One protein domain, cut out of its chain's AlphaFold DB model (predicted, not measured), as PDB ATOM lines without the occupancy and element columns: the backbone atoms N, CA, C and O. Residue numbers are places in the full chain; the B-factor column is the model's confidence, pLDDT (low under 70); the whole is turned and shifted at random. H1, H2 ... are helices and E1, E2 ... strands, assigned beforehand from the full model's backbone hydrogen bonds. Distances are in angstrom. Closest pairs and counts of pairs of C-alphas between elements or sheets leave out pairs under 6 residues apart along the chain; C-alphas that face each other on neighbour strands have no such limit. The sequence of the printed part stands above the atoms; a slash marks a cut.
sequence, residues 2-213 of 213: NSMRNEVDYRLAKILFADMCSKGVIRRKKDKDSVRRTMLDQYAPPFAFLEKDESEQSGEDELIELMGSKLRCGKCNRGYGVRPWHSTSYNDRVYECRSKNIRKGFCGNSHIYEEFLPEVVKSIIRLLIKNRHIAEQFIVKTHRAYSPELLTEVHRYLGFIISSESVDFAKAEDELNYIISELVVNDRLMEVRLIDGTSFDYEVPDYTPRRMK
ATOM      1  N   ASN A   2     129.613  96.128 115.483       74.69
ATOM      2  CA  ASN A   2     129.421  95.784 116.894       74.69
ATOM      3  C   ASN A   2     128.499  96.837 117.530       74.69
ATOM      4  O   ASN A   2     128.877  98.003 117.614       74.69
ATOM      5  N   SER A   3     127.300  96.425 117.947       85.50
ATOM      6  CA  SER A   3     126.285  97.306 118.536       85.50
ATOM      7  C   SER A   3     126.824  98.098 119.736       85.50
ATOM      8  O   SER A   3     126.495  99.270 119.881       85.50
ATOM      9  N   MET A   4     127.728  97.519 120.533       93.88
ATOM     10  CA  MET A   4     128.320  98.215 121.682       93.88
ATOM     11  C   MET A   4     129.339  99.277 121.267       93.88
ATOM     12  O   MET A   4     129.420 100.329 121.889       93.88
ATOM     13  N   ARG A   5     130.088  99.051 120.180       94.69
ATOM     14  CA  ARG A   5     131.036 100.052 119.668       94.69
ATOM     15  C   ARG A   5     130.314 101.322 119.226       94.69
ATOM     16  O   ARG A   5     130.786 102.421 119.489       94.69
ATOM     17  N   ASN A   6     129.155 101.157 118.592       94.56
ATOM     18  CA  ASN A   6     128.301 102.273 118.205       94.56
ATOM     19  C   ASN A   6     127.838 103.093 119.412       94.56
ATOM     20  O   ASN A   6     127.818 104.315 119.320       94.56
ATOM     21  N   GLU A   7     127.493 102.434 120.524       95.06
ATOM     22  CA  GLU A   7     127.162 103.124 121.774       95.06
ATOM     23  C   GLU A   7     128.342 103.974 122.249       95.06
ATOM     24  O   GLU A   7     128.182 105.167 122.492       95.06
ATOM     25  N   VAL A   8     129.542 103.389 122.322       95.50
ATOM     26  CA  VAL A   8     130.747 104.100 122.769       95.50
ATOM     27  C   VAL A   8     131.028 105.323 121.896       95.50
ATOM     28  O   VAL A   8     131.187 106.432 122.410       95.50
ATOM     29  N   ASP A   9     131.043 105.144 120.577       96.19
ATOM     30  CA  ASP A   9     131.366 106.218 119.637       96.19
ATOM     31  C   ASP A   9     130.279 107.315 119.640       96.19
ATOM     32  O   ASP A   9     130.600 108.500 119.563       96.19
ATOM     33  N   TYR A  10     129.003 106.944 119.808       95.44
ATOM     34  CA  TYR A  10     127.887 107.884 119.955       95.44
ATOM     35  C   TYR A  10     128.018 108.756 121.206       95.44
ATOM     36  O   TYR A  10     127.861 109.972 121.126       95.44
ATOM     37  N   ARG A  11     128.345 108.159 122.356       94.19
ATOM     38  CA  ARG A  11     128.496 108.877 123.632       94.19
ATOM     39  C   ARG A  11     129.657 109.863 123.578       94.19
ATOM     40  O   ARG A  11     129.500 111.022 123.946       94.19
ATOM     41  N   LEU A  12     130.786 109.456 122.997       94.56
ATOM     42  CA  LEU A  12     131.917 110.358 122.751       94.56
ATOM     43  C   LEU A  12     131.554 111.483 121.763       94.56
ATOM     44  O   LEU A  12     131.940 112.636 121.949       94.56
ATOM     45  N   ALA A  13     130.770 111.178 120.728       95.00
ATOM     46  CA  ALA A  13     130.261 112.175 119.791       95.00
ATOM     47  C   ALA A  13     129.294 113.171 120.459       95.00
ATOM     48  O   ALA A  13     129.323 114.362 120.135       95.00
ATOM     49  N   LYS A  14     128.468 112.725 121.417       93.44
ATOM     50  CA  LYS A  14     127.619 113.609 122.231       93.44
ATOM     51  C   LYS A  14     128.441 114.562 123.081       93.44
ATOM     52  O   LYS A  14     128.083 115.733 123.139       93.44
ATOM     53  N   ILE A  15     129.546 114.097 123.667       92.38
ATOM     54  CA  ILE A  15     130.468 114.955 124.425       92.38
ATOM     55  C   ILE A  15     130.959 116.116 123.550       92.38
ATOM     56  O   ILE A  15     130.811 117.281 123.926       92.38
ATOM     57  N   LEU A  16     131.453 115.816 122.343       92.31
ATOM     58  CA  LEU A  16     131.885 116.842 121.384       92.31
ATOM     59  C   LEU A  16     130.750 117.796 121.000       92.31
ATOM     60  O   LEU A  16     130.940 119.011 120.923       92.31
ATOM     61  N   PHE A  17     129.561 117.255 120.743       93.19
ATOM     62  CA  PHE A  17     128.400 118.047 120.358       93.19
ATOM     63  C   PHE A  17     127.926 118.986 121.476       93.19
ATOM     64  O   PHE A  17     127.634 120.158 121.211       93.19
ATOM     65  N   ALA A  18     127.879 118.503 122.717       91.00
ATOM     66  CA  ALA A  18     127.532 119.291 123.894       91.00
ATOM     67  C   ALA A  18     128.536 120.430 124.107       91.00
ATOM     68  O   ALA A  18     128.139 121.580 124.320       91.00
ATOM     69  N   ASP A  19     129.828 120.141 123.958       90.75
ATOM     70  CA  ASP A  19     130.878 121.146 124.044       90.75
ATOM     71  C   ASP A  19     130.750 122.209 122.934       90.75
ATOM     72  O   ASP A  19     130.669 123.401 123.239       90.75
ATOM     73  N   MET A  20     130.558 121.809 121.670       91.94
ATOM     74  CA  MET A  20     130.271 122.732 120.557       91.94
ATOM     75  C   MET A  20     129.048 123.620 120.810       91.94
ATOM     76  O   MET A  20     129.056 124.813 120.486       91.94
ATOM     77  N   CYS A  21     127.983 123.065 121.389       91.50
ATOM     78  CA  CYS A  21     126.804 123.833 121.773       91.50
ATOM     79  C   CYS A  21     127.125 124.840 122.884       91.50
ATOM     80  O   CYS A  21     126.637 125.971 122.837       91.50
ATOM     81  N   SER A  22     127.949 124.449 123.861       88.88
ATOM     82  CA  SER A  22     128.359 125.298 124.985       88.88
ATOM     83  C   SER A  22     129.239 126.473 124.548       88.88
ATOM     84  O   SER A  22     129.056 127.589 125.032       88.88
ATOM     85  N   LYS A  23     130.135 126.254 123.576       89.94
ATOM     86  CA  LYS A  23     131.005 127.288 122.991       89.94
ATOM     87  C   LYS A  23     130.305 128.127 121.921       89.94
ATOM     88  O   LYS A  23     130.910 129.025 121.340       89.94
ATOM     89  N   GLY A  24     129.034 127.839 121.640       91.38
ATOM     90  CA  GLY A  24     128.247 128.572 120.657       91.38
ATOM     91  C   GLY A  24     128.725 128.369 119.219       91.38
ATOM     92  O   GLY A  24     128.545 129.277 118.411       91.38
ATOM     93  N   VAL A  25     129.313 127.213 118.897       93.62
ATOM     94  CA  VAL A  25     129.562 126.789 117.510       93.62
ATOM     95  C   VAL A  25     128.220 126.462 116.859       93.62
ATOM     96  O   VAL A  25     127.838 127.061 115.864       93.62
ATOM     97  N   ILE A  26     127.428 125.595 117.495       93.38
ATOM     98  CA  ILE A  26     126.074 125.264 117.039       93.38
ATOM     99  C   ILE A  26     125.076 126.013 117.922       93.38
ATOM    100  O   ILE A  26     124.802 125.623 119.058       93.38
ATOM    101  N   ARG A  27     124.547 127.131 117.416       92.75
ATOM    102  CA  ARG A  27     123.703 128.046 118.208       92.75
ATOM    103  C   ARG A  27     122.215 127.760 118.071       92.75
ATOM    104  O   ARG A  27     121.506 127.688 119.074       92.75
ATOM    105  N   ARG A  28     121.733 127.635 116.832       92.81
ATOM    106  CA  ARG A  28     120.296 127.608 116.534       92.81
ATOM    107  C   ARG A  28     119.695 126.279 116.974       92.81
ATOM    108  O   ARG A  28     120.252 125.222 116.697       92.81
ATOM    109  N   LYS A  29     118.514 126.331 117.594       92.56
ATOM    110  CA  LYS A  29     117.786 125.133 118.042       92.56
ATOM    111  C   LYS A  29     117.568 124.131 116.900       92.56
ATOM    112  O   LYS A  29     117.890 122.964 117.056       92.56
ATOM    113  N   LYS A  30     117.136 124.616 115.730       93.50
ATOM    114  CA  LYS A  30     116.934 123.790 114.528       93.50
ATOM    115  C   LYS A  30     118.189 122.999 114.134       93.50
ATOM    116  O   LYS A  30     118.076 121.825 113.800       93.50
ATOM    117  N   ASP A  31     119.362 123.627 114.196       93.88
ATOM    118  CA  ASP A  31     120.625 122.979 113.831       93.88
ATOM    119  C   ASP A  31     121.009 121.933 114.882       93.88
ATOM    120  O   ASP A  31     121.380 120.816 114.535       93.88
ATOM    121  N   LYS A  32     120.829 122.251 116.172       94.19
ATOM    122  CA  LYS A  32     121.037 121.286 117.260       94.19
ATOM    123  C   LYS A  32     120.150 120.051 117.094       94.19
ATOM    124  O   LYS A  32     120.640 118.933 117.187       94.19
ATOM    125  N   ASP A  33     118.867 120.250 116.805       93.88
ATOM    126  CA  ASP A  33     117.897 119.164 116.642       93.88
ATOM    127  C   ASP A  33     118.204 118.315 115.395       93.88
ATOM    128  O   ASP A  33     118.140 117.086 115.445       93.88
ATOM    129  N   SER A  34     118.615 118.960 114.297       94.88
ATOM    130  CA  SER A  34     119.074 118.295 113.069       94.88
ATOM    131  C   SER A  34     120.289 117.395 113.326       94.88
ATOM    132  O   SER A  34     120.314 116.232 112.910       94.88
ATOM    133  N   VAL A  35     121.278 117.903 114.068       95.38
ATOM    134  CA  VAL A  35     122.493 117.156 114.416       95.38
ATOM    135  C   VAL A  35     122.175 115.997 115.351       95.38
ATOM    136  O   VAL A  35     122.583 114.881 115.049       95.38
ATOM    137  N   ARG A  36     121.390 116.212 116.418       94.06
ATOM    138  CA  ARG A  36     120.964 115.135 117.334       94.06
ATOM    139  C   ARG A  36     120.278 113.998 116.581       94.06
ATOM    140  O   ARG A  36     120.648 112.838 116.743       94.06
ATOM    141  N   ARG A  37     119.322 114.329 115.705       94.38
ATOM    142  CA  ARG A  37     118.618 113.336 114.883       94.38
ATOM    143  C   ARG A  37     119.573 112.577 113.964       94.38
ATOM    144  O   ARG A  37     119.475 111.358 113.858       94.38
ATOM    145  N   THR A  38     120.496 113.288 113.323       95.81
ATOM    146  CA  THR A  38     121.491 112.678 112.432       95.81
ATOM    147  C   THR A  38     122.453 111.777 113.207       95.81
ATOM    148  O   THR A  38     122.775 110.694 112.741       95.81
ATOM    149  N   MET A  39     122.879 112.170 114.408       95.31
ATOM    150  CA  MET A  39     123.721 111.332 115.263       95.31
ATOM    151  C   MET A  39     123.010 110.036 115.656       95.31
ATOM    152  O   MET A  39     123.590 108.964 115.503       95.31
ATOM    153  N   LEU A  40     121.756 110.110 116.107       94.25
ATOM    154  CA  LEU A  40     120.976 108.919 116.458       94.25
ATOM    155  C   LEU A  40     120.854 107.949 115.274       94.25
ATOM    156  O   LEU A  40     121.077 106.754 115.439       94.25
ATOM    157  N   ASP A  41     120.575 108.465 114.077       94.44
ATOM    158  CA  ASP A  41     120.465 107.665 112.851       94.44
ATOM    159  C   ASP A  41     121.809 107.043 112.426       94.44
ATOM    160  O   ASP A  41     121.905 105.849 112.152       94.44
ATOM    161  N   GLN A  42     122.880 107.840 112.413       95.69
ATOM    162  CA  GLN A  42     124.170 107.442 111.842       95.69
ATOM    163  C   GLN A  42     125.042 106.615 112.786       95.69
ATOM    164  O   GLN A  42     125.906 105.859 112.325       95.69
ATOM    165  N   TYR A  43     124.884 106.779 114.100       94.56
ATOM    166  CA  TYR A  43     125.538 105.912 115.075       94.56
ATOM    167  C   TYR A  43     124.671 104.702 115.429       94.56
ATOM    168  O   TYR A  43     125.235 103.643 115.683       94.56
ATOM    169  N   ALA A  44     123.338 104.813 115.396       94.25
ATOM    170  CA  ALA A  44     122.411 103.763 115.828       94.25
ATOM    171  C   ALA A  44     122.788 103.157 117.207       94.25
ATOM    172  O   ALA A  44     123.042 101.948 117.301       94.25
ATOM    173  N   PRO A  45     122.898 103.992 118.263       94.19
ATOM    174  CA  PRO A  45     123.258 103.548 119.609       94.19
ATOM    175  C   PRO A  45     122.166 102.642 120.210       94.19
ATOM    176  O   PRO A  45     120.998 103.037 120.246       94.19
ATOM    177  N   PRO A  46     122.504 101.434 120.695       92.19
ATOM    178  CA  PRO A  46     121.535 100.513 121.280       92.19
ATOM    179  C   PRO A  46     120.895 101.025 122.569       92.19
ATOM    180  O   PRO A  46     119.803 100.566 122.881       92.19
ATOM    181  N   PHE A  47     121.527 101.942 123.311       90.19
ATOM    182  CA  PHE A  47     121.066 102.374 124.635       90.19
ATOM    183  C   PHE A  47     120.735 103.866 124.733       90.19
ATOM    184  O   PHE A  47     120.595 104.388 125.839       90.19
ATOM    185  N   ALA A  48     120.534 104.566 123.613       87.94
ATOM    186  CA  ALA A  48     120.082 105.963 123.654       87.94
ATOM    187  C   ALA A  48     118.749 106.143 124.408       87.94
ATOM    188  O   ALA A  48     118.494 107.207 124.955       87.94
ATOM    189  N   PHE A  49     117.926 105.097 124.504       85.31
ATOM    190  CA  PHE A  49     116.681 105.119 125.277       85.31
ATOM    191  C   PHE A  49     116.883 105.197 126.804       85.31
ATOM    192  O   PHE A  49     115.918 105.449 127.517       85.31
ATOM    193  N   LEU A  50     118.098 104.948 127.314       82.31
ATOM    194  CA  LEU A  50     118.435 105.077 128.741       82.31
ATOM    195  C   LEU A  50     118.791 106.512 129.146       82.31
ATOM    196  O   LEU A  50     119.044 106.768 130.320       82.31
ATOM    197  N   GLU A  51     118.873 107.432 128.186       77.75
ATOM    198  CA  GLU A  51     119.176 108.830 128.465       77.75
ATOM    199  C   GLU A  51     118.065 109.465 129.304       77.75
ATOM    200  O   GLU A  51     116.893 109.422 128.933       77.75
ATOM    201  N   LYS A  52     118.448 110.059 130.437       69.50
ATOM    202  CA  LYS A  52     117.568 110.931 131.219       69.50
ATOM    203  C   LYS A  52     117.360 112.257 130.481       69.50
ATOM    204  O   LYS A  52     118.193 112.658 129.664       69.50
ATOM    205  N   ASP A  53     116.264 112.947 130.791       65.88
ATOM    206  CA  ASP A  53     115.993 114.277 130.246       65.88
ATOM    207  C   ASP A  53     117.122 115.261 130.608       65.88
ATOM    208  O   ASP A  53     117.628 115.252 131.728       65.88
ATOM    209  N   GLU A  54     117.488 116.166 129.684       58.72
ATOM    210  CA  GLU A  54     118.589 117.145 129.856       58.72
ATOM    211  C   GLU A  54     118.424 118.066 131.095       58.72
ATOM    212  O   GLU A  54     119.364 118.775 131.464       58.72
ATOM    213  N   SER A  55     117.239 118.079 131.724       52.28
ATOM    214  CA  SER A  55     116.934 118.786 132.977       52.28
ATOM    215  C   SER A  55     117.409 118.071 134.248       52.28
ATOM    216  O   SER A  55     117.449 118.704 135.299       52.28
ATOM    217  N   GLU A  56     117.776 116.791 134.168       58.38
ATOM    218  CA  GLU A  56     118.354 115.995 135.259       58.38
ATOM    219  C   GLU A  56     119.867 115.851 135.044       58.38
ATOM    220  O   GLU A  56     120.378 114.765 134.780       58.38
ATOM    221  N   GLN A  57     120.598 116.967 135.091       56.75
ATOM    222  CA  GLN A  57     122.063 116.908 135.104       56.75
ATOM    223  C   GLN A  57     122.523 116.382 136.460       56.75
ATOM    224  O   GLN A  57     122.191 116.967 137.494       56.75
ATOM    225  N   SER A  58     123.279 115.286 136.442       61.31
ATOM    226  CA  SER A  58     123.943 114.771 137.632       61.31
ATOM    227  C   SER A  58     125.007 115.765 138.089       61.31
ATOM    228  O   SER A  58     125.751 116.335 137.290       61.31
ATOM    229  N   GLY A  59     125.040 116.025 139.393       71.25
ATOM    230  CA  GLY A  59     126.101 116.831 139.988       71.25
ATOM    231  C   GLY A  59     127.440 116.091 139.942       71.25
ATOM    232  O   GLY A  59     127.480 114.871 139.795       71.25
ATOM    233  N   GLU A  60     128.535 116.827 140.139       76.19
ATOM    234  CA  GLU A  60     129.888 116.257 140.256       76.19
ATOM    235  C   GLU A  60     129.943 115.131 141.307       76.19
ATOM    236  O   GLU A  60     130.532 114.081 141.061       76.19
ATOM    237  N   ASP A  61     129.224 115.291 142.423       81.00
ATOM    238  CA  ASP A  61     129.095 114.271 143.470       81.00
ATOM    239  C   ASP A  61     128.470 112.956 142.954       81.00
ATOM    240  O   ASP A  61     128.942 111.869 143.289       81.00
ATOM    241  N   GLU A  62     127.439 113.021 142.101       83.69
ATOM    242  CA  GLU A  62     126.787 111.824 141.542       83.69
ATOM    243  C   GLU A  62     127.711 111.117 140.540       83.69
ATOM    244  O   GLU A  62     127.831 109.890 140.565       83.69
ATOM    245  N   LEU A  63     128.427 111.875 139.703       82.19
ATOM    246  CA  LEU A  63     129.445 111.323 138.808       82.19
ATOM    247  C   LEU A  63     130.535 110.586 139.594       82.19
ATOM    248  O   LEU A  63     130.902 109.460 139.245       82.19
ATOM    249  N   ILE A  64     131.048 111.215 140.650       87.00
ATOM    250  CA  ILE A  64     132.064 110.648 141.535       87.00
ATOM    251  C   ILE A  64     131.571 109.325 142.131       87.00
ATOM    252  O   ILE A  64     132.272 108.313 142.048       87.00
ATOM    253  N   GLU A  65     130.351 109.295 142.670       88.25
ATOM    254  CA  GLU A  65     129.759 108.081 143.234       88.25
ATOM    255  C   GLU A  65     129.595 106.971 142.184       88.25
ATOM    256  O   GLU A  65     129.951 105.809 142.434       88.25
ATOM    257  N   LEU A  66     129.117 107.322 140.986       89.44
ATOM    258  CA  LEU A  66     128.955 106.401 139.862       89.44
ATOM    259  C   LEU A  66     130.299 105.820 139.414       89.44
ATOM    260  O   LEU A  66     130.419 104.599 139.270       89.44
ATOM    261  N   MET A  67     131.330 106.650 139.252       90.00
ATOM    262  CA  MET A  67     132.684 106.199 138.914       90.00
ATOM    263  C   MET A  67     133.272 105.323 140.022       90.00
ATOM    264  O   MET A  67     133.806 104.244 139.754       90.00
ATOM    265  N   GLY A  68     133.091 105.724 141.279       92.06
ATOM    266  CA  GLY A  68     133.504 104.960 142.447       92.06
ATOM    267  C   GLY A  68     132.897 103.558 142.506       92.06
ATOM    268  O   GLY A  68     133.575 102.592 142.867       92.06
ATOM    269  N   SER A  69     131.636 103.407 142.091       93.19
ATOM    270  CA  SER A  69     130.944 102.110 142.043       93.19
ATOM    271  C   SER A  69     131.563 101.116 141.041       93.19
ATOM    272  O   SER A  69     131.484  99.891 141.227       93.19
ATOM    273  N   LYS A  70     132.244 101.642 140.013       94.81
ATOM    274  CA  LYS A  70     132.912 100.885 138.943       94.81
ATOM    275  C   LYS A  70     134.349 100.509 139.270       94.81
ATOM    276  O   LYS A  70     134.946  99.717 138.540       94.81
ATOM    277  N   LEU A  71     134.899 101.018 140.373       95.19
ATOM    278  CA  LEU A  71     136.238 100.657 140.820       95.19
ATOM    279  C   LEU A  71     136.307  99.174 141.213       95.19
ATOM    280  O   LEU A  71     135.506  98.648 142.004       95.19
ATOM    281  N   ARG A  72     137.321  98.497 140.681       96.38
ATOM    282  CA  ARG A  72     137.654  97.094 140.940       96.38
ATOM    283  C   ARG A  72     139.119  96.972 141.321       96.38
ATOM    284  O   ARG A  72     139.981  97.654 140.787       96.38
ATOM    285  N   CYS A  73     139.411  96.102 142.277       94.50
ATOM    286  CA  CYS A  73     140.777  95.829 142.704       94.50
ATOM    287  C   CYS A  73     141.422  94.805 141.773       94.50
ATOM    288  O   CYS A  73     141.022  93.645 141.790       94.50
ATOM    289  N   GLY A  74     142.463  95.190 141.039       94.00
ATOM    290  CA  GLY A  74     143.222  94.287 140.171       94.00
ATOM    291  C   GLY A  74     143.918  93.143 140.920       94.00
ATOM    292  O   GLY A  74     144.170  92.098 140.333       94.00
ATOM    293  N   LYS A  75     144.168  93.286 142.233       91.75
ATOM    294  CA  LYS A  75     144.814  92.243 143.055       91.75
ATOM    295  C   LYS A  75     143.852  91.165 143.564       91.75
ATOM    296  O   LYS A  75     144.221  90.000 143.644       91.75
ATOM    297  N   CYS A  76     142.635  91.542 143.969       91.81
ATOM    298  CA  CYS A  76     141.694  90.623 144.637       91.81
ATOM    299  C   CYS A  76     140.283  90.598 144.033       91.81
ATOM    300  O   CYS A  76     139.384  89.973 144.598       91.81
ATOM    301  N   ASN A  77     140.078  91.319 142.931       92.06
ATOM    302  CA  ASN A  77     138.837  91.455 142.167       92.06
ATOM    303  C   ASN A  77     137.610  91.958 142.951       92.06
ATOM    304  O   ASN A  77     136.476  91.881 142.482       92.06
ATOM    305  N   ARG A  78     137.801  92.477 144.170       92.50
ATOM    306  CA  ARG A  78     136.714  93.077 144.957       92.50
ATOM    307  C   ARG A  78     136.542  94.551 144.621       92.50
ATOM    308  O   ARG A  78     137.488  95.216 144.206       92.50
ATOM    309  N   GLY A  79     135.339  95.064 144.853       93.44
ATOM    310  CA  GLY A  79     135.056  96.490 144.734       93.44
ATOM    311  C   GLY A  79     135.736  97.330 145.816       93.44
ATOM    312  O   GLY A  79     136.190  96.826 146.853       93.44
ATOM    313  N   TYR A  80     135.752  98.632 145.572       94.19
ATOM    314  CA  TYR A  80     136.197  99.635 146.528       94.19
ATOM    315  C   TYR A  80     135.030 100.129 147.404       94.19
ATOM    316  O   TYR A  80     133.853  99.849 147.148       94.19
ATOM    317  N   GLY A  81     135.339 100.787 148.515       92.38
ATOM    318  CA  GLY A  81     134.363 101.459 149.368       92.38
ATOM    319  C   GLY A  81     134.926 102.768 149.901       92.38
ATOM    320  O   GLY A  81     136.131 102.862 150.127       92.38
ATOM    321  N   VAL A  82     134.052 103.753 150.101       92.12
ATOM    322  CA  VAL A  82     134.433 105.070 150.620       92.12
ATOM    323  C   VAL A  82     134.885 104.948 152.074       92.12
ATOM    324  O   VAL A  82     134.225 104.304 152.901       92.12
ATOM    325  N   ARG A  83     136.026 105.560 152.388       89.44
ATOM    326  CA  ARG A  83     136.605 105.661 153.727       89.44
ATOM    327  C   ARG A  83     137.123 107.079 153.965       89.44
ATOM    328  O   ARG A  83     137.667 107.675 153.038       89.44
ATOM    329  N   PRO A  84     136.996 107.608 155.191       87.31
ATOM    330  CA  PRO A  84     137.726 108.806 155.575       87.31
ATOM    331  C   PRO A  84     139.222 108.487 155.682       87.31
ATOM    332  O   PRO A  84     139.608 107.444 156.220       87.31
ATOM    333  N   TRP A  85     140.061 109.391 155.199       81.69
ATOM    334  CA  TRP A  85     141.514 109.299 155.232       81.69
ATOM    335  C   TRP A  85     142.078 110.530 155.938       81.69
ATOM    336  O   TRP A  85     141.658 111.656 155.691       81.69
ATOM    337  N   HIS A  86     142.999 110.310 156.878       74.56
ATOM    338  CA  HIS A  86     143.439 111.333 157.837       74.56
ATOM    339  C   HIS A  86     142.270 112.042 158.533       74.56
ATOM    340  O   HIS A  86     142.172 113.270 158.556       74.56
ATOM    341  N   SER A  87     141.386 111.244 159.133       60.06
ATOM    342  CA  SER A  87     140.190 111.715 159.845       60.06
ATOM    343  C   SER A  87     140.476 112.707 160.980       60.06
ATOM    344  O   SER A  87     139.564 113.388 161.435       60.06
ATOM    345  N   THR A  88     141.725 112.797 161.441       62.38
ATOM    346  CA  THR A  88     142.185 113.725 162.481       62.38
ATOM    347  C   THR A  88     142.757 115.040 161.943       62.38
ATOM    348  O   THR A  88     143.052 115.921 162.747       62.38
ATOM    349  N   SER A  89     142.922 115.195 160.624       63.78
ATOM    350  CA  SER A  89     143.406 116.436 160.002       63.78
ATOM    351  C   SER A  89     142.456 116.950 158.920       63.78
ATOM    352  O   SER A  89     141.592 117.768 159.210       63.78
ATOM    353  N   TYR A  90     142.615 116.497 157.681       67.56
ATOM    354  CA  TYR A  90     141.900 117.019 156.510       67.56
ATOM    355  C   TYR A  90     140.707 116.152 156.096       67.56
ATOM    356  O   TYR A  90     139.839 116.635 155.381       67.56
ATOM    357  N   ASN A  91     140.607 114.927 156.634       72.31
ATOM    358  CA  ASN A  91     139.455 114.035 156.488       72.31
ATOM    359  C   ASN A  91     139.000 113.844 155.027       72.31
ATOM    360  O   ASN A  91     137.806 113.909 154.727       72.31
ATOM    361  N   ASP A  92     139.959 113.597 154.133       83.94
ATOM    362  CA  ASP A  92     139.679 113.351 152.718       83.94
ATOM    363  C   ASP A  92     138.872 112.064 152.553       83.94
ATOM    364  O   ASP A  92     139.029 111.097 153.308       83.94
ATOM    365  N   ARG A  93     138.039 112.010 151.516       88.62
ATOM    366  CA  ARG A  93     137.382 110.771 151.109       88.62
ATOM    367  C   ARG A  93     138.267 110.008 150.140       88.62
ATOM    368  O   ARG A  93     138.738 110.544 149.136       88.62
ATOM    369  N   VAL A  94     138.477 108.732 150.439       90.69
ATOM    370  CA  VAL A  94     139.191 107.810 149.557       90.69
ATOM    371  C   VAL A  94     138.343 106.581 149.288       90.69
ATOM    372  O   VAL A  94     137.678 106.040 150.173       90.69
ATOM    373  N   TYR A  95     138.417 106.084 148.066       92.19
ATOM    374  CA  TYR A  95     138.027 104.734 147.731       92.19
ATOM    375  C   TYR A  95     139.146 103.792 148.157       92.19
ATOM    376  O   TYR A  95     140.255 103.815 147.623       92.19
ATOM    377  N   GLU A  96     138.834 102.890 149.084       91.88
ATOM    378  CA  GLU A  96     139.742 101.854 149.565       91.88
ATOM    379  C   GLU A  96     139.233 100.456 149.192       91.88
ATOM    380  O   GLU A  96     138.029 100.177 149.229       91.88
ATOM    381  N   CYS A  97     140.147  99.541 148.853       92.88
ATOM    382  CA  CYS A  97     139.786  98.152 148.599       92.88
ATOM    383  C   CYS A  97     139.080  97.550 149.827       92.88
ATOM    384  O   CYS A  97     139.650  97.481 150.918       92.88
ATOM    385  N   ARG A  98     137.869  97.004 149.646       90.88
ATOM    386  CA  ARG A  98     137.094  96.389 150.746       90.88
ATOM    387  C   ARG A  98     137.800  95.196 151.398       90.88
ATOM    388  O   ARG A  98     137.427  94.783 152.494       90.88
ATOM    389  N   SER A  99     138.813  94.639 150.737       88.56
ATOM    390  CA  SER A  99     139.642  93.557 151.264       88.56
ATOM    391  C   SER A  99     140.847  93.998 152.085       88.56
ATOM    392  O   SER A  99     141.568  93.129 152.566       88.56
ATOM    393  N   LYS A 100     141.082  95.300 152.279       80.94
ATOM    394  CA  LYS A 100     142.256  95.773 153.026       80.94
ATOM    395  C   LYS A 100     142.289  95.258 154.470       80.94
ATOM    396  O   LYS A 100     143.343  94.861 154.941       80.94
ATOM    397  N   ASN A 101     141.129  95.171 155.127       73.00
ATOM    398  CA  ASN A 101     141.021  94.833 156.554       73.00
ATOM    399  C   ASN A 101     140.366  93.465 156.824       73.00
ATOM    400  O   ASN A 101     139.666  93.288 157.821       73.00
ATOM    401  N   ILE A 102     140.536  92.480 155.935       77.00
ATOM    402  CA  ILE A 102     139.961  91.146 156.157       77.00
ATOM    403  C   ILE A 102     140.875  90.329 157.073       77.00
ATOM    404  O   ILE A 102     142.078  90.227 156.856       77.00
ATOM    405  N   ARG A 103     140.275  89.652 158.060       59.62
ATOM    406  CA  ARG A 103     140.963  88.804 159.057       59.62
ATOM    407  C   ARG A 103     141.894  87.713 158.487       59.62
ATOM    408  O   ARG A 103     142.654  87.140 159.251       59.62
ATOM    409  N   LYS A 104     141.822  87.390 157.188       62.25
ATOM    410  CA  LYS A 104     142.587  86.314 156.520       62.25
ATOM    411  C   LYS A 104     143.644  86.822 155.521       62.25
ATOM    412  O   LYS A 104     144.114  86.047 154.698       62.25
ATOM    413  N   GLY A 105     144.000  88.104 155.582       63.25
ATOM    414  CA  GLY A 105     145.024  88.719 154.732       63.25
ATOM    415  C   GLY A 105     144.617  90.123 154.293       63.25
ATOM    416  O   GLY A 105     143.436  90.378 154.052       63.25
ATOM    417  N   PHE A 106     145.594  91.029 154.200       77.75
ATOM    418  CA  PHE A 106     145.369  92.405 153.764       77.75
ATOM    419  C   PHE A 106     145.565  92.523 152.252       77.75
ATOM    420  O   PHE A 106     146.571  92.079 151.700       77.75
ATOM    421  N   CYS A 107     144.607  93.140 151.563       85.56
ATOM    422  CA  CYS A 107     144.836  93.589 150.195       85.56
ATOM    423  C   CYS A 107     145.612  94.912 150.228       85.56
ATOM    424  O   CYS A 107     145.036  95.955 150.534       85.56
ATOM    425  N   GLY A 108     146.911  94.868 149.925       83.31
ATOM    426  CA  GLY A 108     147.792  96.042 149.854       83.31
ATOM    427  C   GLY A 108     147.719  96.785 148.519       83.31
ATOM    428  O   GLY A 108     148.757  97.139 147.976       83.31
ATOM    429  N   ASN A 109     146.529  96.927 147.932       88.81
ATOM    430  CA  ASN A 109     146.349  97.754 146.735       88.81
ATOM    431  C   ASN A 109     146.181  99.227 147.129       88.81
ATOM    432  O   ASN A 109     145.622  99.507 148.196       88.81
ATOM    433  N   SER A 110     146.611 100.146 146.265       88.25
ATOM    434  CA  SER A 110     146.445 101.588 146.482       88.25
ATOM    435  C   SER A 110     144.977 101.995 146.654       88.25
ATOM    436  O   SER A 110     144.066 101.405 146.055       88.25
ATOM    437  N   HIS A 111     144.755 103.021 147.479       88.38
ATOM    438  CA  HIS A 111     143.497 103.766 147.530       88.38
ATOM    439  C   HIS A 111     143.470 104.844 146.445       88.38
ATOM    440  O   HIS A 111     144.515 105.294 145.983       88.38
ATOM    441  N   ILE A 112     142.268 105.257 146.053       89.44
ATOM    442  CA  ILE A 112     142.035 106.336 145.087       89.44
ATOM    443  C   ILE A 112     141.337 107.473 145.821       89.44
ATOM    444  O   ILE A 112     140.359 107.229 146.523       89.44
ATOM    445  N   TYR A 113     141.826 108.701 145.689       88.69
ATOM    446  CA  TYR A 113     141.157 109.866 146.268       88.69
ATOM    447  C   TYR A 113     139.903 110.205 145.470       88.69
ATOM    448  O   TYR A 113     139.907 110.140 144.243       88.69
ATOM    449  N   GLU A 114     138.829 110.548 146.172       88.94
ATOM    450  CA  GLU A 114     137.541 110.873 145.560       88.94
ATOM    451  C   GLU A 114     137.664 112.064 144.593       88.94
ATOM    452  O   GLU A 114     137.262 111.969 143.436       88.94
ATOM    453  N   GLU A 115     138.361 113.117 145.025       84.75
ATOM    454  CA  GLU A 115     138.626 114.340 144.247       84.75
ATOM    455  C   GLU A 115     139.467 114.121 142.979       84.75
ATOM    456  O   GLU A 115     139.584 115.015 142.146       84.75
ATOM    457  N   PHE A 116     140.075 112.942 142.823       84.56
ATOM    458  CA  PHE A 116     140.867 112.616 141.643       84.56
ATOM    459  C   PHE A 116     140.006 112.084 140.487       84.56
ATOM    460  O   PHE A 116     140.388 112.203 139.321       84.56
ATOM    461  N   LEU A 117     138.831 111.516 140.780       86.50
ATOM    462  CA  LEU A 117     137.981 110.892 139.765       86.50
ATOM    463  C   LEU A 117     137.554 111.843 138.631       86.50
ATOM    464  O   LEU A 117     137.633 111.407 137.481       86.50
ATOM    465  N   PRO A 118     137.188 113.119 138.870       85.06
ATOM    466  CA  PRO A 118     136.852 114.040 137.781       85.06
ATOM    467  C   PRO A 118     137.999 114.236 136.774       85.06
ATOM    468  O   PRO A 118     137.799 114.203 135.559       85.06
ATOM    469  N   GLU A 119     139.244 114.352 137.247       83.81
ATOM    470  CA  GLU A 119     140.404 114.521 136.361       83.81
ATOM    471  C   GLU A 119     140.758 113.235 135.594       83.81
ATOM    472  O   GLU A 119     141.177 113.302 134.431       83.81
ATOM    473  N   VAL A 120     140.522 112.053 136.186       86.12
ATOM    474  CA  VAL A 120     140.576 110.766 135.462       86.12
ATOM    475  C   VAL A 120     139.578 110.760 134.317       86.12
ATOM    476  O   VAL A 120     139.944 110.459 133.183       86.12
ATOM    477  N   VAL A 121     138.324 111.106 134.609       87.00
ATOM    478  CA  VAL A 121     137.217 111.131 133.648       87.00
ATOM    479  C   VAL A 121     137.572 112.041 132.473       87.00
ATOM    480  O   VAL A 121     137.571 111.586 131.328       87.00
ATOM    481  N   LYS A 122     137.995 113.284 132.729       86.31
ATOM    482  CA  LYS A 122     138.436 114.214 131.673       86.31
ATOM    483  C   LYS A 122     139.580 113.652 130.832       86.31
ATOM    484  O   LYS A 122     139.571 113.777 129.604       86.31
ATOM    485  N   SER A 123     140.561 113.019 131.469       87.88
ATOM    486  CA  SER A 123     141.713 112.438 130.774       87.88
ATOM    487  C   SER A 123     141.317 111.250 129.893       87.88
ATOM    488  O   SER A 123     141.759 111.162 128.746       87.88
ATOM    489  N   ILE A 124     140.411 110.395 130.377       89.88
ATOM    490  CA  ILE A 124     139.814 109.301 129.604       89.88
ATOM    491  C   ILE A 124     139.075 109.844 128.376       89.88
ATOM    492  O   ILE A 124     139.276 109.326 127.278       89.88
ATOM    493  N   ILE A 125     138.263 110.899 128.521       90.00
ATOM    494  CA  ILE A 125     137.536 111.512 127.396       90.00
ATOM    495  C   ILE A 125     138.512 111.956 126.305       90.00
ATOM    496  O   ILE A 125     138.337 111.590 125.140       90.00
ATOM    497  N   ARG A 126     139.555 112.713 126.672       88.75
ATOM    498  CA  ARG A 126     140.566 113.205 125.719       88.75
ATOM    499  C   ARG A 126     141.235 112.051 124.979       88.75
ATOM    500  O   ARG A 126     141.329 112.075 123.750       88.75
ATOM    501  N   LEU A 127     141.656 111.027 125.721       90.25
ATOM    502  CA  LEU A 127     142.312 109.852 125.157       90.25
ATOM    503  C   LEU A 127     141.389 109.104 124.187       90.25
ATOM    504  O   LEU A 127     141.810 108.751 123.087       90.25
ATOM    505  N   LEU A 128     140.123 108.899 124.559       92.62
ATOM    506  CA  LEU A 128     139.149 108.190 123.734       92.62
ATOM    507  C   LEU A 128     138.767 108.961 122.472       92.62
ATOM    508  O   LEU A 128     138.742 108.366 121.396       92.62
ATOM    509  N   ILE A 129     138.518 110.269 122.575       92.25
ATOM    510  CA  ILE A 129     138.208 111.118 121.416       92.25
ATOM    511  C   ILE A 129     139.340 111.054 120.389       92.25
ATOM    512  O   ILE A 129     139.071 110.879 119.198       92.25
ATOM    513  N   LYS A 130     140.592 111.137 120.857       91.31
ATOM    514  CA  LYS A 130     141.786 111.068 120.009       91.31
ATOM    515  C   LYS A 130     141.972 109.681 119.396       91.31
ATOM    516  O   LYS A 130     142.018 109.554 118.177       91.31
ATOM    517  N   ASN A 131     142.036 108.635 120.219       92.06
ATOM    518  CA  ASN A 131     142.365 107.280 119.764       92.06
ATOM    519  C   ASN A 131     141.278 106.658 118.882       92.06
ATOM    520  O   ASN A 131     141.568 105.772 118.079       92.06
ATOM    521  N   ARG A 132     140.024 107.099 119.025       93.44
ATOM    522  CA  ARG A 132     138.908 106.628 118.198       93.44
ATOM    523  C   ARG A 132     138.579 107.554 117.032       93.44
ATOM    524  O   ARG A 132     137.619 107.269 116.319       93.44
ATOM    525  N   HIS A 133     139.345 108.625 116.811       94.69
ATOM    526  CA  HIS A 133     139.099 109.586 115.729       94.69
ATOM    527  C   HIS A 133     137.654 110.114 115.736       94.69
ATOM    528  O   HIS A 133     136.976 110.174 114.707       94.69
ATOM    529  N   ILE A 134     137.126 110.405 116.931       95.44
ATOM    530  CA  ILE A 134     135.705 110.744 117.097       95.44
ATOM    531  C   ILE A 134     135.380 112.062 116.398       95.44
ATOM    532  O   ILE A 134     134.300 112.195 115.834       95.44
ATOM    533  N   ALA A 135     136.309 113.019 116.384       94.19
ATOM    534  CA  ALA A 135     136.122 114.300 115.713       94.19
ATOM    535  C   ALA A 135     135.924 114.127 114.195       94.19
ATOM    536  O   ALA A 135     134.991 114.685 113.615       94.19
ATOM    537  N   GLU A 136     136.741 113.298 113.550       94.38
ATOM    538  CA  GLU A 136     136.631 112.989 112.126       94.38
ATOM    539  C   GLU A 136     135.363 112.185 111.823       94.38
ATOM    540  O   GLU A 136     134.624 112.506 110.888       94.38
ATOM    541  N   GLN A 137     135.065 111.171 112.643       95.44
ATOM    542  CA  GLN A 137     133.835 110.388 112.515       95.44
ATOM    543  C   GLN A 137     132.584 111.254 112.669       95.44
ATOM    544  O   GLN A 137     131.620 111.079 111.921       95.44
ATOM    545  N   PHE A 138     132.610 112.203 113.607       95.56
ATOM    546  CA  PHE A 138     131.532 113.149 113.831       95.56
ATOM    547  C   PHE A 138     131.239 113.926 112.554       95.56
ATOM    548  O   PHE A 138     130.120 113.844 112.062       95.56
ATOM    549  N   ILE A 139     132.251 114.565 111.958       93.94
ATOM    550  CA  ILE A 139     132.118 115.308 110.696       93.94
ATOM    551  C   ILE A 139     131.485 114.434 109.613       93.94
ATOM    552  O   ILE A 139     130.479 114.813 109.013       93.94
ATOM    553  N   VAL A 140     132.048 113.248 109.365       94.31
ATOM    554  CA  VAL A 140     131.573 112.358 108.295       94.31
ATOM    555  C   VAL A 140     130.120 111.949 108.520       94.31
ATOM    556  O   VAL A 140     129.340 111.918 107.570       94.31
ATOM    557  N   LYS A 141     129.722 111.676 109.763       94.94
ATOM    558  CA  LYS A 141     128.356 111.254 110.088       94.94
ATOM    559  C   LYS A 141     127.367 112.417 110.091       94.94
ATOM    560  O   LYS A 141     126.222 112.225 109.700       94.94
ATOM    561  N   THR A 142     127.777 113.622 110.480       94.38
ATOM    562  CA  THR A 142     126.854 114.748 110.676       94.38
ATOM    563  C   THR A 142     126.895 115.800 109.574       94.38
ATOM    564  O   THR A 142     126.042 116.682 109.590       94.38
ATOM    565  N   HIS A 143     127.792 115.716 108.579       90.12
ATOM    566  CA  HIS A 143     127.954 116.757 107.546       90.12
ATOM    567  C   HIS A 143     126.646 117.179 106.851       90.12
ATOM    568  O   HIS A 143     126.478 118.345 106.507       90.12
ATOM    569  N   ARG A 144     125.696 116.247 106.680       89.00
ATOM    570  CA  ARG A 144     124.384 116.497 106.051       89.00
ATOM    571  C   ARG A 144     123.423 117.313 106.915       89.00
ATOM    572  O   ARG A 144     122.417 117.798 106.408       89.00
ATOM    573  N   ALA A 145     123.709 117.442 108.207       90.19
ATOM    574  CA  ALA A 145     122.899 118.200 109.152       90.19
ATOM    575  C   ALA A 145     123.179 119.712 109.100       90.19
ATOM    576  O   ALA A 145     122.417 120.478 109.694       90.19
ATOM    577  N   TYR A 146     124.252 120.137 108.423       85.81
ATOM    578  CA  TYR A 146     124.756 121.509 108.436       85.81
ATOM    579  C   TYR A 146     124.450 122.276 107.149       85.81
ATOM    580  O   TYR A 146     124.388 121.704 106.061       85.81
ATOM    581  N   SER A 147     124.348 123.603 107.264       89.25
ATOM    582  CA  SER A 147     124.594 124.478 106.115       89.25
ATOM    583  C   SER A 147     126.100 124.522 105.799       89.25
ATOM    584  O   SER A 147     126.910 124.212 106.680       89.25
ATOM    585  N   PRO A 148     126.512 124.925 104.584       90.94
ATOM    586  CA  PRO A 148     127.932 125.054 104.234       90.94
ATOM    587  C   PRO A 148     128.730 125.949 105.201       90.94
ATOM    588  O   PRO A 148     129.877 125.651 105.542       90.94
ATOM    589  N   GLU A 149     128.109 127.020 105.695       90.88
ATOM    590  CA  GLU A 149     128.717 127.950 106.650       90.88
ATOM    591  C   GLU A 149     128.945 127.269 108.003       90.88
ATOM    592  O   GLU A 149     130.052 127.303 108.540       90.88
ATOM    593  N   LEU A 150     127.924 126.579 108.523       91.75
ATOM    594  CA  LEU A 150     128.016 125.874 109.800       91.75
ATOM    595  C   LEU A 150     128.995 124.695 109.734       91.75
ATOM    596  O   LEU A 150     129.736 124.454 110.684       91.75
ATOM    597  N   LEU A 151     129.052 123.988 108.602       92.88
ATOM    598  CA  LEU A 151     130.028 122.924 108.376       92.88
ATOM    599  C   LEU A 151     131.457 123.466 108.525       92.88
ATOM    600  O   LEU A 151     132.276 122.862 109.213       92.88
ATOM    601  N   THR A 152     131.740 124.640 107.954       93.81
ATOM    602  CA  THR A 152     133.052 125.296 108.074       93.81
ATOM    603  C   THR A 152     133.393 125.624 109.531       93.81
ATOM    604  O   THR A 152     134.518 125.387 109.977       93.81
ATOM    605  N   GLU A 153     132.427 126.124 110.306       94.88
ATOM    606  CA  GLU A 153     132.621 126.404 111.734       94.88
ATOM    607  C   GLU A 153     132.886 125.132 112.550       94.88
ATOM    608  O   GLU A 153     133.791 125.129 113.391       94.88
ATOM    609  N   VAL A 154     132.153 124.050 112.273       94.25
ATOM    610  CA  VAL A 154     132.345 122.737 112.909       94.25
ATOM    611  C   VAL A 154     133.724 122.169 112.578       94.25
ATOM    612  O   VAL A 154     134.447 121.775 113.489       94.25
ATOM    613  N   HIS A 155     134.137 122.189 111.307       94.00
ATOM    614  CA  HIS A 155     135.474 121.746 110.896       94.00
ATOM    615  C   HIS A 155     136.580 122.529 111.603       94.00
ATOM    616  O   HIS A 155     137.526 121.933 112.116       94.00
ATOM    617  N   ARG A 156     136.457 123.859 111.661       94.31
ATOM    618  CA  ARG A 156     137.428 124.716 112.348       94.31
ATOM    619  C   ARG A 156     137.517 124.374 113.836       94.31
ATOM    620  O   ARG A 156     138.615 124.310 114.380       94.31
ATOM    621  N   TYR A 157     136.376 124.158 114.489       93.81
ATOM    622  CA  TYR A 157     136.339 123.822 115.910       93.81
ATOM    623  C   TYR A 157     136.937 122.443 116.204       93.81
ATOM    624  O   TYR A 157     137.782 122.303 117.084       93.81
ATOM    625  N   LEU A 158     136.541 121.428 115.441       92.62
ATOM    626  CA  LEU A 158     137.043 120.069 115.623       92.62
ATOM    627  C   LEU A 158     138.524 119.956 115.249       92.62
ATOM    628  O   LEU A 158     139.264 119.256 115.932       92.62
ATOM    629  N   GLY A 159     138.987 120.711 114.248       92.44
ATOM    630  CA  GLY A 159     140.413 120.850 113.948       92.44
ATOM    631  C   GLY A 159     141.203 121.422 115.127       92.44
ATOM    632  O   GLY A 159     142.265 120.900 115.458       92.44
ATOM    633  N   PHE A 160     140.654 122.429 115.820       90.81
ATOM    634  CA  PHE A 160     141.244 122.939 117.062       90.81
ATOM    635  C   PHE A 160     141.315 121.853 118.144       90.81
ATOM    636  O   PHE A 160     142.374 121.687 118.743       90.81
ATOM    637  N   ILE A 161     140.243 121.076 118.350       88.56
ATOM    638  CA  ILE A 161     140.237 119.981 119.335       88.56
ATOM    639  C   ILE A 161     141.300 118.929 119.017       88.56
ATOM    640  O   ILE A 161     142.037 118.533 119.911       88.56
ATOM    641  N   ILE A 162     141.412 118.507 117.757       86.81
ATOM    642  CA  ILE A 162     142.408 117.513 117.328       86.81
ATOM    643  C   ILE A 162     143.837 118.025 117.577       86.81
ATOM    644  O   ILE A 162     144.716 117.251 117.950       86.81
ATOM    645  N   SER A 163     144.069 119.326 117.382       86.69
ATOM    646  CA  SER A 163     145.387 119.954 117.553       86.69
ATOM    647  C   SER A 163     145.747 120.327 118.996       86.69
ATOM    648  O   SER A 163     146.903 120.643 119.264       86.69
ATOM    649  N   SER A 164     144.777 120.339 119.912       82.31
ATOM    650  CA  SER A 164     144.946 120.845 121.275       82.31
ATOM    651  C   SER A 164     145.028 119.706 122.287       82.31
ATOM    652  O   SER A 164     144.196 118.803 122.296       82.31
ATOM    653  N   GLU A 165     146.000 119.774 123.195       70.50
ATOM    654  CA  GLU A 165     146.153 118.785 124.272       70.50
ATOM    655  C   GLU A 165     145.269 119.082 125.496       70.50
ATOM    656  O   GLU A 165     145.059 118.206 126.334       70.50
ATOM    657  N   SER A 166     144.719 120.298 125.611       66.25
ATOM    658  CA  SER A 166     144.140 120.812 126.863       66.25
ATOM    659  C   SER A 166     142.642 121.127 126.792       66.25
ATOM    660  O   SER A 166     142.156 121.991 127.526       66.25
ATOM    661  N   VAL A 167     141.890 120.491 125.891       69.75
ATOM    662  CA  VAL A 167     140.441 120.732 125.789       69.75
ATOM    663  C   VAL A 167     139.735 120.169 127.020       69.75
ATOM    664  O   VAL A 167     139.939 119.011 127.384       69.75
ATOM    665  N   ASP A 168     138.917 120.990 127.676       71.81
ATOM    666  CA  ASP A 168     138.129 120.585 128.839       71.81
ATOM    667  C   ASP A 168     136.652 120.410 128.464       71.81
ATOM    668  O   ASP A 168     136.010 121.348 127.986       71.81
ATOM    669  N   PHE A 169     136.126 119.204 128.679       73.38
ATOM    670  CA  PHE A 169     134.771 118.791 128.305       73.38
ATOM    671  C   PHE A 169     133.826 118.843 129.513       73.38
ATOM    672  O   PHE A 169     133.167 117.864 129.849       73.38
ATOM    673  N   ALA A 170     133.728 120.012 130.148       60.75
ATOM    674  CA  ALA A 170     133.050 120.216 131.436       60.75
ATOM    675  C   ALA A 170     131.527 119.924 131.477       60.75
ATOM    676  O   ALA A 170     130.905 120.114 132.515       60.75
ATOM    677  N   LYS A 171     130.882 119.547 130.362       60.91
ATOM    678  CA  LYS A 171     129.412 119.383 130.267       60.91
ATOM    679  C   LYS A 171     128.930 117.992 129.851       60.91
ATOM    680  O   LYS A 171     127.766 117.850 129.490       60.91
ATOM    681  N   ALA A 172     129.800 116.987 129.837       59.19
ATOM    682  CA  ALA A 172     129.413 115.673 129.322       59.19
ATOM    683  C   ALA A 172     130.138 114.502 130.001       59.19
ATOM    684  O   ALA A 172     130.273 113.423 129.425       59.19
ATOM    685  N   GLU A 173     130.595 114.711 131.232       66.50
ATOM    686  CA  GLU A 173     131.266 113.686 132.034       66.50
ATOM    687  C   GLU A 173     130.344 112.485 132.318       66.50
ATOM    688  O   GLU A 173     130.795 111.339 132.302       66.50
ATOM    689  N   ASP A 174     129.032 112.715 132.415       75.69
ATOM    690  CA  ASP A 174     128.021 111.666 132.600       75.69
ATOM    691  C   ASP A 174     127.940 110.681 131.430       75.69
ATOM    692  O   ASP A 174     127.574 109.521 131.614       75.69
ATOM    693  N   GLU A 175     128.314 111.094 130.214       85.69
ATOM    694  CA  GLU A 175     128.299 110.194 129.057       85.69
ATOM    695  C   GLU A 175     129.303 109.046 129.237       85.69
ATOM    696  O   GLU A 175     129.049 107.920 128.796       85.69
ATOM    697  N   LEU A 176     130.407 109.285 129.966       85.94
ATOM    698  CA  LEU A 176     131.345 108.222 130.320       85.94
ATOM    699  C   LEU A 176     130.717 107.167 131.231       85.94
ATOM    700  O   LEU A 176     131.099 105.992 131.177       85.94
ATOM    701  N   ASN A 177     129.724 107.546 132.038       86.00
ATOM    702  CA  ASN A 177     129.024 106.590 132.873       86.00
ATOM    703  C   ASN A 177     128.297 105.514 132.051       86.00
ATOM    704  O   ASN A 177     128.191 104.377 132.499       86.00
ATOM    705  N   TYR A 178     127.861 105.801 130.832       87.38
ATOM    706  CA  TYR A 178     127.202 104.779 130.020       87.38
ATOM    707  C   TYR A 178     128.190 103.812 129.361       87.38
ATOM    708  O   TYR A 178     127.804 102.696 129.025       87.38
ATOM    709  N   ILE A 179     129.457 104.208 129.194       92.31
ATOM    710  CA  ILE A 179     130.417 103.460 128.367       92.31
ATOM    711  C   ILE A 179     131.551 102.806 129.145       92.31
ATOM    712  O   ILE A 179     132.114 101.832 128.653       92.31
ATOM    713  N   ILE A 180     131.895 103.302 130.336       93.81
ATOM    714  CA  ILE A 180     132.868 102.648 131.218       93.81
ATOM    715  C   ILE A 180     132.164 101.498 131.933       93.81
ATOM    716  O   ILE A 180     131.206 101.724 132.674       93.81
ATOM    717  N   SER A 181     132.648 100.273 131.753       95.31
ATOM    718  CA  SER A 181     132.147  99.106 132.477       95.31
ATOM    719  C   SER A 181     132.855  98.932 133.819       95.31
ATOM    720  O   SER A 181     132.200  98.704 134.834       95.31
ATOM    721  N   GLU A 182     134.185  99.058 133.843       96.12
ATOM    722  CA  GLU A 182     135.006  98.879 135.044       96.12
ATOM    723  C   GLU A 182     136.243  99.783 135.015       96.12
ATOM    724  O   GLU A 182     136.805 100.060 133.955       96.12
ATOM    725  N   LEU A 183     136.687 100.189 136.205       95.31
ATOM    726  CA  LEU A 183     137.962 100.862 136.442       95.31
ATOM    727  C   LEU A 183     138.809  99.960 137.345       95.31
ATOM    728  O   LEU A 183     138.588  99.897 138.558       95.31
ATOM    729  N   VAL A 184     139.738  99.203 136.766       96.25
ATOM    730  CA  VAL A 184     140.521  98.205 137.505       96.25
ATOM    731  C   VAL A 184     141.828  98.818 137.981       96.25
ATOM    732  O   VAL A 184     142.727  99.090 137.198       96.25
ATOM    733  N   VAL A 185     141.951  99.011 139.289       94.00
ATOM    734  CA  VAL A 185     143.123  99.625 139.919       94.00
ATOM    735  C   VAL A 185     144.150  98.553 140.263       94.00
ATOM    736  O   VAL A 185     143.838  97.609 140.992       94.00
ATOM    737  N   ASN A 186     145.385  98.721 139.811       91.31
ATOM    738  CA  ASN A 186     146.547  97.922 140.173       91.31
ATOM    739  C   ASN A 186     147.703  98.852 140.565       91.31
ATOM    740  O   ASN A 186     148.477  99.316 139.731       91.31
ATOM    741  N   ASP A 187     147.775  99.159 141.857       86.31
ATOM    742  CA  ASP A 187     148.664 100.156 142.444       86.31
ATOM    743  C   ASP A 187     148.552 101.539 141.781       86.31
ATOM    744  O   ASP A 187     147.661 102.303 142.146       86.31
ATOM    745  N   ARG A 188     149.446 101.878 140.846       84.06
ATOM    746  CA  ARG A 188     149.445 103.163 140.118       84.06
ATOM    747  C   ARG A 188     148.866 103.071 138.709       84.06
ATOM    748  O   ARG A 188     148.735 104.082 138.033       84.06
ATOM    749  N   LEU A 189     148.515 101.871 138.264       90.94
ATOM    750  CA  LEU A 189     147.929 101.646 136.953       90.94
ATOM    751  C   LEU A 189     146.425 101.434 137.099       90.94
ATOM    752  O   LEU A 189     145.987 100.644 137.935       90.94
ATOM    753  N   MET A 190     145.634 102.123 136.291       93.69
ATOM    754  CA  MET A 190     144.198 101.907 136.177       93.69
ATOM    755  C   MET A 190     143.889 101.389 134.776       93.69
ATOM    756  O   MET A 190     144.012 102.125 133.806       93.69
ATOM    757  N   GLU A 191     143.457 100.138 134.665       96.00
ATOM    758  CA  GLU A 191     142.907  99.615 133.416       96.00
ATOM    759  C   GLU A 191     141.454 100.091 133.296       96.00
ATOM    760  O   GLU A 191     140.587  99.744 134.108       96.00
ATOM    761  N   VAL A 192     141.179 100.897 132.277       96.00
ATOM    762  CA  VAL A 192     139.835 101.365 131.941       96.00
ATOM    763  C   VAL A 192     139.219 100.368 130.977       96.00
ATOM    764  O   VAL A 192     139.748 100.153 129.888       96.00
ATOM    765  N   ARG A 193     138.085  99.773 131.351       97.12
ATOM    766  CA  ARG A 193     137.337  98.841 130.499       97.12
ATOM    767  C   ARG A 193     136.043  99.478 130.029       97.12
ATOM    768  O   ARG A 193     135.302 100.049 130.832       97.12
ATOM    769  N   LEU A 194     135.772  99.368 128.734       96.50
ATOM    770  CA  LEU A 194     134.558  99.871 128.105       96.50
ATOM    771  C   LEU A 194     133.554  98.748 127.826       96.50
ATOM    772  O   LEU A 194     133.919  97.585 127.654       96.50
ATOM    773  N   ILE A 195     132.283  99.122 127.683       95.38
ATOM    774  CA  ILE A 195     131.175  98.199 127.380       95.38
ATOM    775  C   ILE A 195     131.327  97.458 126.042       95.38
ATOM    776  O   ILE A 195     130.688  96.430 125.834       95.38
ATOM    777  N   ASP A 196     132.157  97.963 125.124       95.31
ATOM    778  CA  ASP A 196     132.416  97.320 123.832       95.31
ATOM    779  C   ASP A 196     133.591  96.331 123.853       95.31
ATOM    780  O   ASP A 196     133.940  95.777 122.808       95.31
ATOM    781  N   GLY A 197     134.168  96.094 125.035       95.12
ATOM    782  CA  GLY A 197     135.300  95.198 125.256       95.12
ATOM    783  C   GLY A 197     136.665  95.853 125.055       95.12
ATOM    784  O   GLY A 197     137.680  95.200 125.284       95.12
ATOM    785  N   THR A 198     136.722  97.126 124.650       95.25
ATOM    786  CA  THR A 198     137.988  97.868 124.599       95.25
ATOM    787  C   THR A 198     138.511  98.095 126.008       95.25
ATOM    788  O   THR A 198     137.761  98.536 126.881       95.25
ATOM    789  N   SER A 199     139.806  97.871 126.212       95.81
ATOM    790  CA  SER A 199     140.502  98.301 127.416       95.81
ATOM    791  C   SER A 199     141.805  99.015 127.091       95.81
ATOM    792  O   SER A 199     142.385  98.835 126.018       95.81
ATOM    793  N   PHE A 200     142.220  99.888 127.999       94.81
ATOM    794  CA  PHE A 200     143.491 100.592 127.927       94.81
ATOM    795  C   PHE A 200     143.936 100.986 129.329       94.81
ATOM    796  O   PHE A 200     143.115 101.195 130.225       94.81
ATOM    797  N   ASP A 201     145.243 101.118 129.495       93.75
ATOM    798  CA  ASP A 201     145.831 101.523 130.758       93.75
ATOM    799  C   ASP A 201     145.906 103.047 130.870       93.75
ATOM    800  O   ASP A 201     146.185 103.763 129.904       93.75
ATOM    801  N   TYR A 202     145.673 103.534 132.081       90.00
ATOM    802  CA  TYR A 202     145.794 104.924 132.483       90.00
ATOM    803  C   TYR A 202     146.653 104.999 133.746       90.00
ATOM    804  O   TYR A 202     146.381 104.322 134.739       90.00
ATOM    805  N   GLU A 203     147.707 105.807 133.718       88.19
ATOM    806  CA  GLU A 203     148.553 106.016 134.891       88.19
ATOM    807  C   GLU A 203     147.860 106.979 135.857       88.19
ATOM    808  O   GLU A 203     147.561 108.123 135.520       88.19
ATOM    809  N   VAL A 204     147.587 106.498 137.069       79.75
ATOM    810  CA  VAL A 204     147.049 107.304 138.163       79.75
ATOM    811  C   VAL A 204     148.183 108.224 138.642       79.75
ATOM    812  O   VAL A 204     149.166 107.719 139.186       79.75
ATOM    813  N   PRO A 205     148.086 109.555 138.461       72.19
ATOM    814  CA  PRO A 205     149.062 110.517 138.950       72.19
ATOM    815  C   PRO A 205     149.249 110.399 140.461       72.19
ATOM    816  O   PRO A 205     148.313 110.092 141.205       72.19
ATOM    817  N   ASP A 206     150.459 110.710 140.921       66.50
ATOM    818  CA  ASP A 206     150.764 110.771 142.346       66.50
ATOM    819  C   ASP A 206     149.963 111.905 143.002       66.50
ATOM    820  O   ASP A 206     150.280 113.088 142.870       66.50
ATOM    821  N   TYR A 207     148.913 111.536 143.735       63.88
ATOM    822  CA  TYR A 207     148.158 112.482 144.538       63.88
ATOM    823  C   TYR A 207     148.797 112.626 145.918       63.88
ATOM    824  O   TYR A 207     148.869 111.676 146.702       63.88
ATOM    825  N   THR A 208     149.246 113.841 146.222       60.69
ATOM    826  CA  THR A 208     149.638 114.216 147.578       60.69
ATOM    827  C   THR A 208     148.498 115.033 148.175       60.69
ATOM    828  O   THR A 208     148.268 116.143 147.688       60.69
ATOM    829  N   PRO A 209     147.791 114.533 149.207       57.75
ATOM    830  CA  PRO A 209     146.750 115.307 149.873       57.75
ATOM    831  C   PRO A 209     147.311 116.648 150.314       57.75
ATOM    832  O   PRO A 209     148.467 116.729 150.752       57.75
ATOM    833  N   ARG A 210     146.517 117.712 150.152       57.47
ATOM    834  CA  ARG A 210     146.944 119.074 150.485       57.47
ATOM    835  C   ARG A 210     147.453 119.081 151.928       57.47
ATOM    836  O   ARG A 210     146.670 119.038 152.875       57.47
ATOM    837  N   ARG A 211     148.775 119.175 152.125       49.62
ATOM    838  CA  ARG A 211     149.302 119.660 153.405       49.62
ATOM    839  C   ARG A 211     148.706 121.052 153.581       49.62
ATOM    840  O   ARG A 211     148.798 121.855 152.653       49.62
ATOM    841  N   MET A 212     148.042 121.280 154.713       44.22
ATOM    842  CA  MET A 212     147.420 122.561 155.058       44.22
ATOM    843  C   MET A 212     148.317 123.731 154.621       44.22
ATOM    844  O   MET A 212     149.512 123.730 154.924       44.22
ATOM    845  N   LYS A 213     147.736 124.688 153.887       38.31
ATOM    846  CA  LYS A 213     148.237 126.065 153.898       38.31
ATOM    847  C   LYS A 213     147.949 126.672 155.263       38.31
ATOM    848  O   LYS A 213     146.863 126.357 155.800       38.31
TER     849      LYS A 213
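AT A GLANCE: This is residues 2 to 213 of the 213 residues of the protein "Zn_ribbon_recom domain-containing protein" of Clostridium sp. C105KSO14 (UniProt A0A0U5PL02). Two helical hairpins, H1 with H2 and H5 with H6, cross at one end, with H5 packing over H1 and H2; H4 runs from this helical head to the strand part, where H4, H3 and H7 edge a twisted four-strand sheet, the small hairpin E2 and E3 lies toward the other end, and the long link of residues 98 to 113 reaches farthest out, at Arg 103. There are 212 printed residues, with seven named helices and six named strands in the order H1 H2 H3 E1 E2 E3 H4 H5 H6 H7 E4 E5 E6. The class is mixed; the larger sheet, E1 E4 E5 E6, is mixed and the pair E2 E3 antiparallel. The whole is compact, with a radius of gyration of the C-alphas of 19.3 A and spans of 65 by 44 by 32 A.

HOW THE PARTS SIT: H1, residues 3 to 22, is the hub and forms a helical hairpin with H2, residues 29 to 43, at a shallow tilt of 17 degrees; their closest C-alphas, of Asn 6 and Tyr 43, are 5.5 A apart. H3, residues 60 to 69, touches residues 114 to 118 alone of H4, residues 114 to 131, about perpendicular at 82 degrees; the closest C-alphas, of Ile 64 and Leu 117, are 6.2 A apart. E2, residues 80 to 85, and E3, residues 92 to 97, form a hairpin, with N 83 and O 94 2.8 A apart. H5, residues 134 to 145, touches H1 about perpendicular at 75 degrees, by residues 134 to 138 alone; the closest C-alphas, of Ala 13 and Phe 138, are 6.2 A apart. H6, residues 148 to 163, forms a helical hairpin with H5, Ala 135 and Leu 158 having the closest C-alphas at 5.8 A. H7, residues 173 to 179, touches residues 7 to 15 alone of H1, the closest C-alphas, of Arg 11 and Glu 175, being 5.6 A apart. E4, residues 180 to 186, E5, residues 189 to 194, and E6, residues 199 to 203, form a meander, each strand the antiparallel neighbour of the one before; N 184 and O 191 are 2.8 A apart, as are N 190 and O 202. E1, residues 71 to 73, is parallel to E4, with N 72 and O 183 2.8 A apart. Every O i to N i+4 pair is within hydrogen-bond range in H1, H2, H3 and H6, against 12 of 14 in H4, 6 of 8 in H5 and 0 of 3 in H7, where 4 of 4 O i to N i+3 pairs are.

IN THESE COORDINATES: H1 begins at C-alpha 3 (126.285, 97.306, 118.536) and is 28.8 A long; H2 is 20.9 A, H4 26.5 A, H6 22.5 A and E4 17.0 A. E6 ends at C-alpha 203 (148.553, 106.016, 134.891).

THE WHOLE: The C-alphas of Arg 103 and Pro 148 are the two farthest apart, at 67.0 A. The printed part has no cut; the links H2 to H3 and E3 to H4 are long. Mean pLDDT of the printed part is 86.0, and residues 52 to 58 and 206 to 213 are among those under 70.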